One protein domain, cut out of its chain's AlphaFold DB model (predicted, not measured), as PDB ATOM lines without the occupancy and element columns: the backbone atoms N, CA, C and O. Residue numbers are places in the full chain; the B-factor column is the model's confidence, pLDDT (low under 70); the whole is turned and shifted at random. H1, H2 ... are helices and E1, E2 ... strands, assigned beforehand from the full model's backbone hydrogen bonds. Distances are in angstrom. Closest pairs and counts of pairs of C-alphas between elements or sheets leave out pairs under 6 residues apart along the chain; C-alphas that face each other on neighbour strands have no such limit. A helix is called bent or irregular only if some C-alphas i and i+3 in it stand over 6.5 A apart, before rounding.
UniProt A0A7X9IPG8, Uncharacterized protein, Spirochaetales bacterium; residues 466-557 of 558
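Overview. This is residues 466 to 557 of the 558 residues of an uncharacterized protein of Spirochaetales bacterium (UniProt A0A7X9IPG8). What would one see first? The main part is a strongly twisted, curled wall of five antiparallel strands, with short H1 beside it at the end of E2 and the beginning of E5, and H2 only grazing it with residues 505 to 506. Beyond one end of E4 and E5, H3 and residues 528 to 536 extend the longest axis. What is it made of? The 92 printed residues have three named helices and five named strands, in the order E1 E2 H1 H2 E3 E4 H3 E5, the class is mixed, helices and strands, and the sheet runs E1 E2 E5 E4 E3. How large is it? It is compact, with a radius of gyration of the C-alphas of 13.5 A and spans of 39 by 31 by 22 A.

Along the chain. Where does the first half run? E1 is residues 473 to 475, beginning at C-alpha 473 at (75.236, 167.914, 137.785), and E2 is residues 478 to 482. H1 is residues 483 to 489, 10.5 A long, and H2 is residues 496 to 507, 16.6 A long. Where does the rest run? E3 is residues 513 to 516, E4 is residues 519 to 527, 24.9 A long, and H3 is residues 537 to 547, 15.1 A long. E5, residues 549 to 556, is 20.4 A long and ends at C-alpha 556 at (70.969, 154.411, 135.130). H3 is irregular, but only just: C-alphas 541 and 544 are 6.52 A apart.

Arrangement. How do the strands pair? E1 and E2 form a hairpin, with N 473 and O 480 at 2.9 A, and E2 and E5 have N 554 and O 479 at 2.8 A. E5 and E4 have N 524 and O 553 at 2.8 A, and the hairpin of E3 and E4 has N 514 and O 521 at 2.8 A, each within hydrogen-bond range. Where are the helices? H1 stands at the sheet's level, 2.3 A in height, and its closest C-alphas to E5 are those of Trp 483 and Lys 551, 5.2 A apart. H3 only grazes the sheet with residues 544 to 547; H2 and H3 are close but not clearly touching, with closest C-alphas Lys 506 and Arg 546 at 7.4 A. How do the helix backbones read? Every O i to N i+4 pair of H2 is within hydrogen-bond range, against 1 of 3 in H1 and 3 of 7 in H3; the O i to N i+3 pairs within range are 2 of 4 in H1 and 2 of 8 in H3.

Size, cuts and confidence. How far does it reach? The two C-alphas farthest apart are those of Asn 495 and Asp 534, 40.2 A. Is there a cut or a long link? The printed part has no cut, and no link between named elements is long. Where is confidence low? Mean pLDDT of the printed part is 74.5, with residues 467 to 478, 488 and 528 to 548 under 70.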
ATOM      1  N   ILE A 466      72.825 155.896 149.141       71.50
ATOM      2  CA  ILE A 466      73.308 157.280 149.066       71.50
ATOM      3  C   ILE A 466      72.094 158.211 149.097       71.50
ATOM      4  O   ILE A 466      71.406 158.396 148.099       71.50
ATOM      5  N   LYS A 467      71.792 158.743 150.289       66.56
ATOM      6  CA  LYS A 467      70.623 159.602 150.533       66.56
ATOM      7  C   LYS A 467      70.909 161.100 150.377       66.56
ATOM      8  O   LYS A 467      69.958 161.873 150.308       66.56
ATOM      9  N   SER A 468      72.171 161.539 150.403       65.12
ATOM     10  CA  SER A 468      72.468 162.974 150.349       65.12
ATOM     11  C   SER A 468      72.207 163.551 148.958       65.12
ATOM     12  O   SER A 468      72.320 162.863 147.942       65.12
ATOM     13  N   LYS A 469      71.855 164.841 148.914       66.38
ATOM     14  CA  LYS A 469      71.809 165.633 147.682       66.38
ATOM     15  C   LYS A 469      73.247 165.935 147.260       66.38
ATOM     16  O   LYS A 469      73.713 167.057 147.408       66.38
ATOM     17  N   LEU A 470      73.967 164.920 146.794       66.06
ATOM     18  CA  LEU A 470      75.282 165.147 146.218       66.06
ATOM     19  C   LEU A 470      75.151 166.084 145.011       66.06
ATOM     20  O   LEU A 470      74.152 166.004 144.287       66.06
ATOM     21  N   PRO A 471      76.145 166.952 144.777       62.56
ATOM     22  CA  PRO A 471      76.159 167.902 143.672       62.56
ATOM     23  C   PRO A 471      76.537 167.197 142.367       62.56
ATOM     24  O   PRO A 471      77.440 167.611 141.651       62.56
ATOM     25  N   PHE A 472      75.859 166.093 142.059       67.44
ATOM     26  CA  PHE A 472      75.900 165.572 140.711       67.44
ATOM     27  C   PHE A 472      75.151 166.550 139.810       67.44
ATOM     28  O   PHE A 472      73.957 166.798 140.011       67.44
ATOM     29  N   ILE A 473      75.851 167.095 138.822       68.94
ATOM     30  CA  ILE A 473      75.236 167.914 137.785       68.94
ATOM     31  C   ILE A 473      74.392 166.963 136.935       68.94
ATOM     32  O   ILE A 473      74.900 165.976 136.403       68.94
ATOM     33  N   SER A 474      73.085 167.220 136.882       68.88
ATOM     34  CA  SER A 474      72.154 166.464 136.045       68.88
ATOM     35  C   SER A 474      72.316 166.924 134.605       68.88
ATOM     36  O   SER A 474      72.056 168.090 134.312       68.88
ATOM     37  N   ASN A 475      72.710 166.022 133.711       63.03
ATOM     38  CA  ASN A 475      72.761 166.290 132.280       63.03
ATOM     39  C   ASN A 475      72.181 165.078 131.536       63.03
ATOM     40  O   ASN A 475      72.815 164.023 131.501       63.03
ATOM     41  N   ASN A 476      70.966 165.209 130.990       58.12
ATOM     42  CA  ASN A 476      70.268 164.176 130.203       58.12
ATOM     43  C   ASN A 476      70.286 162.771 130.852       58.12
ATOM     44  O   ASN A 476      70.935 161.857 130.345       58.12
ATOM     45  N   ASP A 477      69.625 162.616 132.005       66.50
ATOM     46  CA  ASP A 477      69.506 161.367 132.795       66.50
ATOM     47  C   ASP A 477      70.806 160.779 133.371       66.50
ATOM     48  O   ASP A 477      70.780 159.764 134.075       66.50
ATOM     49  N   LYS A 478      71.945 161.441 133.153       68.69
ATOM     50  CA  LYS A 478      73.224 161.107 133.784       68.69
ATOM     51  C   LYS A 478      73.562 162.125 134.862       68.69
ATOM     52  O   LYS A 478      73.336 163.326 134.722       68.69
ATOM     53  N   TYR A 479      74.125 161.618 135.948       79.94
ATOM     54  CA  TYR A 479      74.606 162.414 137.069       79.94
ATOM     55  C   TYR A 479      76.128 162.419 137.036       79.94
ATOM     56  O   TYR A 479      76.745 161.357 137.078       79.94
ATOM     57  N   GLU A 480      76.733 163.599 136.967       81.94
ATOM     58  CA  GLU A 480      78.177 163.742 136.788       81.94
ATOM     59  C   GLU A 480      78.813 164.586 137.894       81.94
ATOM     60  O   GLU A 480      78.289 165.633 138.272       81.94
ATOM     61  N   ILE A 481      79.976 164.151 138.381       80.38
ATOM     62  CA  ILE A 481      80.888 164.971 139.181       80.38
ATOM     63  C   ILE A 481      82.220 165.030 138.450       80.38
ATOM     64  O   ILE A 481      82.912 164.018 138.345       80.38
ATOM     65  N   LYS A 482      82.613 166.228 138.011       82.12
ATOM     66  CA  LYS A 482      83.992 166.514 137.614       82.12
ATOM     67  C   LYS A 482      84.845 166.657 138.863       82.12
ATOM     68  O   LYS A 482      84.868 167.706 139.504       82.12
ATOM     69  N   TRP A 483      85.519 165.581 139.230       80.88
ATOM     70  CA  TRP A 483      86.194 165.417 140.507       80.88
ATOM     71  C   TRP A 483      87.218 166.526 140.785       80.88
ATOM     72  O   TRP A 483      87.203 167.134 141.855       80.88
ATOM     73  N   ASN A 484      88.056 166.858 139.800       72.75
ATOM     74  CA  ASN A 484      89.106 167.868 139.956       72.75
ATOM     75  C   ASN A 484      88.562 169.299 140.091       72.75
ATOM     76  O   ASN A 484      89.072 170.081 140.894       72.75
ATOM     77  N   GLU A 485      87.516 169.642 139.336       76.69
ATOM     78  CA  GLU A 485      86.865 170.957 139.420       76.69
ATOM     79  C   GLU A 485      86.102 171.104 140.748       76.69
ATOM     80  O   GLU A 485      86.197 172.136 141.418       76.69
ATOM     81  N   PHE A 486      85.423 170.032 141.161       76.94
ATOM     82  CA  PHE A 486      84.632 169.948 142.383       76.94
ATOM     83  C   PHE A 486      85.470 170.127 143.660       76.94
ATOM     84  O   PHE A 486      85.120 170.911 144.548       76.94
ATOM     85  N   LEU A 487      86.616 169.438 143.754       70.38
ATOM     86  CA  LEU A 487      87.476 169.470 144.946       70.38
ATOM     87  C   LEU A 487      87.976 170.877 145.304       70.38
ATOM     88  O   LEU A 487      88.234 171.159 146.478       70.38
ATOM     89  N   LEU A 488      88.151 171.747 144.309       65.38
ATOM     90  CA  LEU A 488      88.722 173.078 144.502       65.38
ATOM     91  C   LEU A 488      87.683 174.114 144.940       65.38
ATOM     92  O   LEU A 488      88.024 174.997 145.725       65.38
ATOM     93  N   LYS A 489      86.436 174.007 144.465       75.00
ATOM     94  CA  LYS A 489      85.417 175.054 144.647       75.00
ATOM     95  C   LYS A 489      84.408 174.740 145.750       75.00
ATOM     96  O   LYS A 489      84.033 175.639 146.496       75.00
ATOM     97  N   ASP A 490      84.021 173.475 145.904       79.19
ATOM     98  CA  ASP A 490      82.788 173.149 146.631       79.19
ATOM     99  C   ASP A 490      83.012 172.561 148.032       79.19
ATOM    100  O   ASP A 490      82.160 172.722 148.907       79.19
ATOM    101  N   LEU A 491      84.174 171.947 148.307       80.94
ATOM    102  CA  LEU A 491      84.478 171.326 149.613       80.94
ATOM    103  C   LEU A 491      84.205 172.218 150.846       80.94
ATOM    104  O   LEU A 491      83.734 171.679 151.857       80.94
ATOM    105  N   PRO A 492      84.487 173.541 150.838       84.25
ATOM    106  CA  PRO A 492      84.188 174.417 151.973       84.25
ATOM    107  C   PRO A 492      82.698 174.479 152.345       84.25
ATOM    108  O   PRO A 492      82.373 174.613 153.530       84.25
ATOM    109  N   ASN A 493      81.804 174.322 151.367       85.88
ATOM    110  CA  ASN A 493      80.360 174.529 151.521       85.88
ATOM    111  C   ASN A 493      79.607 173.270 151.967       85.88
ATOM    112  O   ASN A 493      78.502 173.366 152.496       85.88
ATOM    113  N   LEU A 494      80.218 172.097 151.819       86.69
ATOM    114  CA  LEU A 494      79.593 170.818 152.147       86.69
ATOM    115  C   LEU A 494      79.525 170.577 153.659       86.69
ATOM    116  O   LEU A 494      80.391 171.009 154.435       86.69
ATOM    117  N   ASN A 495      78.497 169.849 154.084       89.62
ATOM    118  CA  ASN A 495      78.361 169.372 155.458       89.62
ATOM    119  C   ASN A 495      79.065 168.014 155.678       89.62
ATOM    120  O   ASN A 495      79.512 167.353 154.744       89.62
ATOM    121  N   GLU A 496      79.167 167.579 156.940       88.06
ATOM    122  CA  GLU A 496      79.857 166.330 157.316       88.06
ATOM    123  C   GLU A 496      79.292 165.093 156.599       88.06
ATOM    124  O   GLU A 496      80.056 164.219 156.196       88.06
ATOM    125  N   ARG A 497      77.966 165.013 156.416       87.75
ATOM    126  CA  ARG A 497      77.313 163.853 155.787       87.75
ATOM    127  C   ARG A 497      77.615 163.784 154.293       87.75
ATOM    128  O   ARG A 497      77.888 162.703 153.785       87.75
ATOM    129  N   GLU A 498      77.599 164.923 153.609       87.12
ATOM    130  CA  GLU A 498      77.958 165.018 152.188       87.12
ATOM    131  C   GLU A 498      79.424 164.651 151.960       87.12
ATOM    132  O   GLU A 498      79.730 163.866 151.067       87.12
ATOM    133  N   LEU A 499      80.329 165.145 152.811       88.06
ATOM    134  CA  LEU A 499      81.751 164.799 152.752       88.06
ATOM    135  C   LEU A 499      81.981 163.291 152.952       88.06
ATOM    136  O   LEU A 499      82.789 162.694 152.244       88.06
ATOM    137  N   ILE A 500      81.257 162.662 153.883       87.25
ATOM    138  CA  ILE A 500      81.304 161.206 154.085       87.25
ATOM    139  C   ILE A 500      80.800 160.465 152.843       87.25
ATOM    140  O   ILE A 500      81.430 159.496 152.428       87.25
ATOM    141  N   ASP A 501      79.707 160.919 152.228       85.94
ATOM    142  CA  ASP A 501      79.164 160.293 151.018       85.94
ATOM    143  C   ASP A 501      80.140 160.391 149.837       85.94
ATOM    144  O   ASP A 501      80.355 159.406 149.135       85.94
ATOM    145  N   ILE A 502      80.803 161.535 149.671       85.25
ATOM    146  CA  ILE A 502      81.852 161.749 148.662       85.25
ATOM    147  C   ILE A 502      83.044 160.827 148.903       85.25
ATOM    148  O   ILE A 502      83.541 160.187 147.975       85.25
ATOM    149  N   LEU A 503      83.503 160.745 150.153       84.69
ATOM    150  CA  LEU A 503      84.620 159.891 150.540       84.69
ATOM    151  C   LEU A 503      84.290 158.408 150.315       84.69
ATOM    152  O   LEU A 503      85.132 157.662 149.820       84.69
ATOM    153  N   TYR A 504      83.058 158.004 150.632       85.94
ATOM    154  CA  TYR A 504      82.553 156.658 150.396       85.94
ATOM    155  C   TYR A 504      82.494 156.337 148.901       85.94
ATOM    156  O   TYR A 504      83.034 155.316 148.493       85.94
ATOM    157  N   ILE A 505      81.936 157.223 148.067       84.00
ATOM    158  CA  ILE A 505      81.892 157.032 146.607       84.00
ATOM    159  C   ILE A 505      83.294 156.902 146.030       84.00
ATOM    160  O   ILE A 505      83.541 155.976 145.263       84.00
ATOM    161  N   LYS A 506      84.232 157.772 146.433       81.25
ATOM    162  CA  LYS A 506      85.629 157.666 145.988       81.25
ATOM    163  C   LYS A 506      86.244 156.320 146.367       81.25
ATOM    164  O   LYS A 506      87.211 155.920 145.730       81.25
ATOM    165  N   LEU A 507      85.708 155.631 147.380       79.75
ATOM    166  CA  LEU A 507      86.177 154.324 147.823       79.75
ATOM    167  C   LEU A 507      85.606 153.121 147.080       79.75
ATOM    168  O   LEU A 507      86.211 152.049 147.155       79.75
ATOM    169  N   LEU A 508      84.519 153.293 146.335       83.06
ATOM    170  CA  LEU A 508      83.875 152.213 145.595       83.06
ATOM    171  C   LEU A 508      84.650 151.835 144.329       83.06
ATOM    172  O   LEU A 508      85.471 152.599 143.813       83.06
ATOM    173  N   GLU A 509      84.417 150.617 143.852       82.06
ATOM    174  CA  GLU A 509      85.004 150.128 142.607       82.06
ATOM    175  C   GLU A 509      84.216 150.641 141.397       82.06
ATOM    176  O   GLU A 509      83.005 150.872 141.469       82.06
ATOM    177  N   ASP A 510      84.904 150.806 140.272       83.62
ATOM    178  CA  ASP A 510      84.252 151.090 138.996       83.62
ATOM    179  C   ASP A 510      83.275 149.957 138.641       83.62
ATOM    180  O   ASP A 510      83.578 148.781 138.846       83.62
ATOM    181  N   GLY A 511      82.082 150.301 138.161       86.94
ATOM    182  CA  GLY A 511      80.994 149.349 137.938       86.94
ATOM    183  C   GLY A 511      80.120 149.055 139.167       86.94
ATOM    184  O   GLY A 511      79.122 148.343 139.042       86.94
ATOM    185  N   THR A 512      80.440 149.595 140.352       88.12
ATOM    186  CA  THR A 512      79.637 149.352 141.564       88.12
ATOM    187  C   THR A 512      78.212 149.882 141.390       88.12
ATOM    188  O   THR A 512      78.008 151.050 141.048       88.12
ATOM    189  N   LYS A 513      77.217 149.033 141.680       88.12
ATOM    190  CA  LYS A 513      75.805 149.430 141.727       88.12
ATOM    191  C   LYS A 513      75.521 150.219 143.001       88.12
ATOM    192  O   LYS A 513      75.833 149.763 144.098       88.12
ATOM    193  N   ILE A 514      74.885 151.376 142.866       86.19
ATOM    194  CA  ILE A 514      74.484 152.224 143.988       86.19
ATOM    195  C   ILE A 514      73.013 152.619 143.872       86.19
ATOM    196  O   ILE A 514      72.499 152.820 142.774       86.19
ATOM    197  N   LEU A 515      72.336 152.768 145.011       84.75
ATOM    198  CA  LEU A 515      71.010 153.381 145.065       84.75
ATOM    199  C   LEU A 515      71.156 154.878 145.360       84.75
ATOM    200  O   LEU A 515      71.643 155.252 146.434       84.75
ATOM    201  N   TYR A 516      70.702 155.717 144.431       84.00
ATOM    202  CA  TYR A 516      70.724 157.175 144.535       84.00
ATOM    203  C   TYR A 516      69.349 157.739 144.157       84.00
ATOM    204  O   TYR A 516      68.829 157.436 143.090       84.00
ATOM    205  N   ARG A 517      68.729 158.542 145.035       83.00
ATOM    206  CA  ARG A 517      67.363 159.086 144.826       83.00
ATOM    207  C   ARG A 517      66.349 158.018 144.367       83.00
ATOM    208  O   ARG A 517      65.657 158.200 143.371       83.00
ATOM    209  N   ASP A 518      66.336 156.887 145.073       85.38
ATOM    210  CA  ASP A 518      65.428 155.747 144.858       85.38
ATOM    211  C   ASP A 518      65.514 155.063 143.481       85.38
ATOM    212  O   ASP A 518      64.663 154.248 143.138       85.38
ATOM    213  N   LYS A 519      66.582 155.323 142.719       84.12
ATOM    214  CA  LYS A 519      66.915 154.608 141.480       84.12
ATOM    215  C   LYS A 519      68.292 153.958 141.588       84.12
ATOM    216  O   LYS A 519      69.171 154.464 142.295       84.12
ATOM    217  N   TYR A 520      68.474 152.828 140.911       86.94
ATOM    218  CA  TYR A 520      69.770 152.164 140.827       86.94
ATOM    219  C   TYR A 520      70.609 152.774 139.709       86.94
ATOM    220  O   TYR A 520      70.110 153.085 138.629       86.94
ATOM    221  N   TYR A 521      71.898 152.940 139.984       87.50
ATOM    222  CA  TYR A 521      72.886 153.394 139.019       87.50
ATOM    223  C   TYR A 521      74.129 152.523 139.095       87.50
ATOM    224  O   TYR A 521      74.455 151.986 140.153       87.50
ATOM    225  N   ILE A 522      74.858 152.444 137.991       88.31
ATOM    226  CA  ILE A 522      76.229 151.955 137.940       88.31
ATOM    227  C   ILE A 522      77.169 153.160 138.016       88.31
ATOM    228  O   ILE A 522      77.022 154.124 137.260       88.31
ATOM    229  N   LEU A 523      78.141 153.100 138.925       87.81
ATOM    230  CA  LEU A 523      79.260 154.037 138.946       87.81
ATOM    231  C   LEU A 523      80.178 153.768 137.758       87.81
ATOM    232  O   LEU A 523      80.626 152.640 137.575       87.81
ATOM    233  N   LYS A 524      80.487 154.813 136.995       88.06
ATOM    234  CA  LYS A 524      81.529 154.800 135.975       88.06
ATOM    235  C   LYS A 524      82.591 155.834 136.317       88.06
ATOM    236  O   LYS A 524      82.279 157.021 136.439       88.06
ATOM    237  N   PHE A 525      83.829 155.392 136.499       86.56
ATOM    238  CA  PHE A 525      84.960 156.280 136.761       86.56
ATOM    239  C   PHE A 525      85.693 156.597 135.456       86.56
ATOM    240  O   PHE A 525      86.032 155.709 134.681       86.56
ATOM    241  N   GLU A 526      85.948 157.880 135.226       83.62
ATOM    242  CA  GLU A 526      86.718 158.392 134.098       83.62
ATOM    243  C   GLU A 526      88.008 159.023 134.627       83.62
ATOM    244  O   GLU A 526      87.998 159.872 135.527       83.62
ATOM    245  N   TYR A 527      89.138 158.578 134.083       79.19
ATOM    246  CA  TYR A 527      90.467 158.933 134.569       79.19
ATOM    247  C   TYR A 527      91.197 159.811 133.556       79.19
ATOM    248  O   TYR A 527      91.250 159.495 132.368       79.19
ATOM    249  N   LYS A 528      91.813 160.896 134.028       69.50
ATOM    250  CA  LYS A 528      92.629 161.777 133.193       69.50
ATOM    251  C   LYS A 528      93.942 161.083 132.840       69.50
ATOM    252  O   LYS A 528      94.648 160.624 133.735       69.50
ATOM    253  N   ASN A 529      94.299 161.078 131.554       60.50
ATOM    254  CA  ASN A 529      95.499 160.423 131.022       60.50
ATOM    255  C   ASN A 529      95.547 158.934 131.404       60.50
ATOM    256  O   ASN A 529      96.262 158.542 132.331       60.50
ATOM    257  N   GLU A 530      94.778 158.096 130.702       52.81
ATOM    258  CA  GLU A 530      94.899 156.650 130.859       52.81
ATOM    259  C   GLU A 530      96.364 156.234 130.679       52.81
ATOM    260  O   GLU A 530      96.935 156.361 129.598       52.81
ATOM    261  N   MET A 531      96.991 155.733 131.745       51.41
ATOM    262  CA  MET A 531      98.273 155.050 131.595       51.41
ATOM    263  C   MET A 531      98.099 153.904 130.606       51.41
ATOM    264  O   MET A 531      97.129 153.166 130.722       51.41
ATOM    265  N   GLN A 532      99.031 153.725 129.675       51.03
ATOM    266  CA  GLN A 532      99.041 152.555 128.796       51.03
ATOM    267  C   GLN A 532      99.117 151.245 129.615       51.03
ATOM    268  O   GLN A 532      99.465 151.249 130.799       51.03
ATOM    269  N   SER A 533      98.745 150.123 128.989       50.12
ATOM    270  CA  SER A 533      98.473 148.792 129.573       50.12
ATOM    271  C   SER A 533      99.547 148.172 130.473       50.12
ATOM    272  O   SER A 533      99.270 147.173 131.133       50.12
ATOM    273  N   ASP A 534     100.750 148.733 130.510       44.06
ATOM    274  CA  ASP A 534     101.951 148.020 130.948       44.06
ATOM    275  C   ASP A 534     102.215 148.118 132.459       44.06
ATOM    276  O   ASP A 534     103.023 147.365 133.007       44.06
ATOM    277  N   PHE A 535     101.524 149.010 133.175       48.47
ATOM    278  CA  PHE A 535     101.476 148.921 134.634       48.47
ATOM    279  C   PHE A 535     100.554 147.781 135.050       48.47
ATOM    280  O   PHE A 535      99.472 147.612 134.491       48.47
ATOM    281  N   ASN A 536     100.946 147.043 136.097       55.53
ATOM    282  CA  ASN A 536     100.077 146.037 136.703       55.53
ATOM    283  C   ASN A 536      98.673 146.632 136.907       55.53
ATOM    284  O   ASN A 536      98.542 147.721 137.475       55.53
ATOM    285  N   LEU A 537      97.649 145.904 136.451       56.00
ATOM    286  CA  LEU A 537      96.240 146.295 136.501       56.00
ATOM    287  C   LEU A 537      95.845 146.881 137.862       56.00
ATOM    288  O   LEU A 537      95.068 147.824 137.921       56.00
ATOM    289  N   TRP A 538      96.428 146.380 138.950       53.72
ATOM    290  CA  TRP A 538      96.208 146.882 140.300       53.72
ATOM    291  C   TRP A 538      96.804 148.276 140.548       53.72
ATOM    292  O   TRP A 538      96.144 149.129 141.122       53.72
ATOM    293  N   VAL A 539      98.029 148.569 140.095       52.91
ATOM    294  CA  VAL A 539      98.625 149.918 140.226       52.91
ATOM    295  C   VAL A 539      97.777 150.934 139.460       52.91
ATOM    296  O   VAL A 539      97.491 152.017 139.973       52.91
ATOM    297  N   ARG A 540      97.293 150.535 138.280       58.88
ATOM    298  CA  ARG A 540      96.381 151.324 137.451       58.88
ATOM    299  C   ARG A 540      95.021 151.529 138.139       58.88
ATOM    300  O   ARG A 540      94.562 152.662 138.227       58.88
ATOM    301  N   LYS A 541      94.424 150.464 138.692       55.75
ATOM    302  CA  LYS A 541      93.105 150.467 139.358       55.75
ATOM    303  C   LYS A 541      93.081 151.055 140.766       55.75
ATOM    304  O   LYS A 541      92.022 151.517 141.183       55.75
ATOM    305  N   THR A 542      94.194 151.049 141.489       52.34
ATOM    306  CA  THR A 542      94.214 151.390 142.919       52.34
ATOM    307  C   THR A 542      95.009 152.659 143.190       52.34
ATOM    308  O   THR A 542      94.555 153.512 143.946       52.34
ATOM    309  N   LEU A 543      96.175 152.828 142.562       53.12
ATOM    310  CA  LEU A 543      97.043 153.973 142.829       53.12
ATOM    311  C   LEU A 543      96.725 155.160 141.915       53.12
ATOM    312  O   LEU A 543      96.503 156.269 142.390       53.12
ATOM    313  N   PHE A 544      96.697 154.915 140.604       57.06
ATOM    314  CA  PHE A 544      96.596 155.974 139.598       57.06
ATOM    315  C   PHE A 544      95.171 156.424 139.339       57.06
ATOM    316  O   PHE A 544      94.922 157.626 139.291       57.06
ATOM    317  N   SER A 545      94.246 155.475 139.222       56.66
ATOM    318  CA  SER A 545      92.816 155.727 139.045       56.66
ATOM    319  C   SER A 545      92.307 156.826 139.983       56.66
ATOM    320  O   SER A 545      91.665 157.773 139.564       56.66
ATOM    321  N   ARG A 546      92.642 156.781 141.271       61.97
ATOM    322  CA  ARG A 546      92.031 157.693 142.250       61.97
ATOM    323  C   ARG A 546      92.754 159.017 142.439       61.97
ATOM    324  O   ARG A 546      92.160 159.930 143.010       61.97
ATOM    325  N   ILE A 547      93.999 159.109 141.978       60.59
ATOM    326  CA  ILE A 547      94.750 160.369 141.899       60.59
ATOM    327  C   ILE A 547      94.345 161.124 140.625       60.59
ATOM    328  O   ILE A 547      94.128 162.328 140.670       60.59
ATOM    329  N   ASN A 548      94.163 160.408 139.512       65.06
ATOM    330  CA  ASN A 548      93.756 160.962 138.220       65.06
ATOM    331  C   ASN A 548      92.249 160.874 137.974       65.06
ATOM    332  O   ASN A 548      91.820 160.977 136.826       65.06
ATOM    333  N   LEU A 549      91.445 160.648 139.012       73.62
ATOM    334  CA  LEU A 549      89.999 160.606 138.860       73.62
ATOM    335  C   LEU A 549      89.554 161.974 138.362       73.62
ATOM    336  O   LEU A 549      89.688 162.967 139.071       73.62
ATOM    337  N   ASP A 550      89.107 162.025 137.113       81.25
ATOM    338  CA  ASP A 550      88.695 163.270 136.477       81.25
ATOM    339  C   ASP A 550      87.206 163.462 136.662       81.25
ATOM    340  O   ASP A 550      86.742 164.551 136.999       81.25
ATOM    341  N   LYS A 551      86.466 162.367 136.495       83.69
ATOM    342  CA  LYS A 551      85.021 162.385 136.463       83.69
ATOM    343  C   LYS A 551      84.431 161.092 137.007       83.69
ATOM    344  O   LYS A 551      84.949 160.000 136.794       83.69
ATOM    345  N   ILE A 552      83.331 161.236 137.734       84.06
ATOM    346  CA  ILE A 552      82.479 160.137 138.180       84.06
ATOM    347  C   ILE A 552      81.111 160.344 137.546       84.06
ATOM    348  O   ILE A 552      80.492 161.390 137.749       84.06
ATOM    349  N   THR A 553      80.635 159.339 136.821       85.56
ATOM    350  CA  THR A 553      79.323 159.346 136.171       85.56
ATOM    351  C   THR A 553      78.440 158.270 136.795       85.56
ATOM    352  O   THR A 553      78.874 157.131 136.957       85.56
ATOM    353  N   LEU A 554      77.193 158.602 137.132       84.75
ATOM    354  CA  LEU A 554      76.164 157.614 137.450       84.75
ATOM    355  C   LEU A 554      75.372 157.310 136.183       84.75
ATOM    356  O   LEU A 554      74.770 158.210 135.592       84.75
ATOM    357  N   ILE A 555      75.372 156.043 135.784       85.88
ATOM    358  CA  ILE A 555      74.623 155.545 134.631       85.88
ATOM    359  C   ILE A 555      73.393 154.809 135.161       85.88
ATOM    360  O   ILE A 555      73.578 153.931 136.003       85.88
ATOM    361  N   PRO A 556      72.165 155.146 134.726       85.69
ATOM    362  CA  PRO A 556      70.969 154.411 135.130       85.69
ATOM    363  C   PRO A 556      71.150 152.900 134.937       85.69
ATOM    364  O   PRO A 556      71.647 152.460 133.901       85.69
ATOM    365  N   PHE A 557      70.797 152.124 135.960       84.50
ATOM    366  CA  PHE A 557      70.732 150.669 135.884       84.50
ATOM    367  C   PHE A 557      69.257 150.289 135.757       84.50
ATOM    368  O   PHE A 557      68.509 150.490 136.717       84.50
TER     369      PHE A 557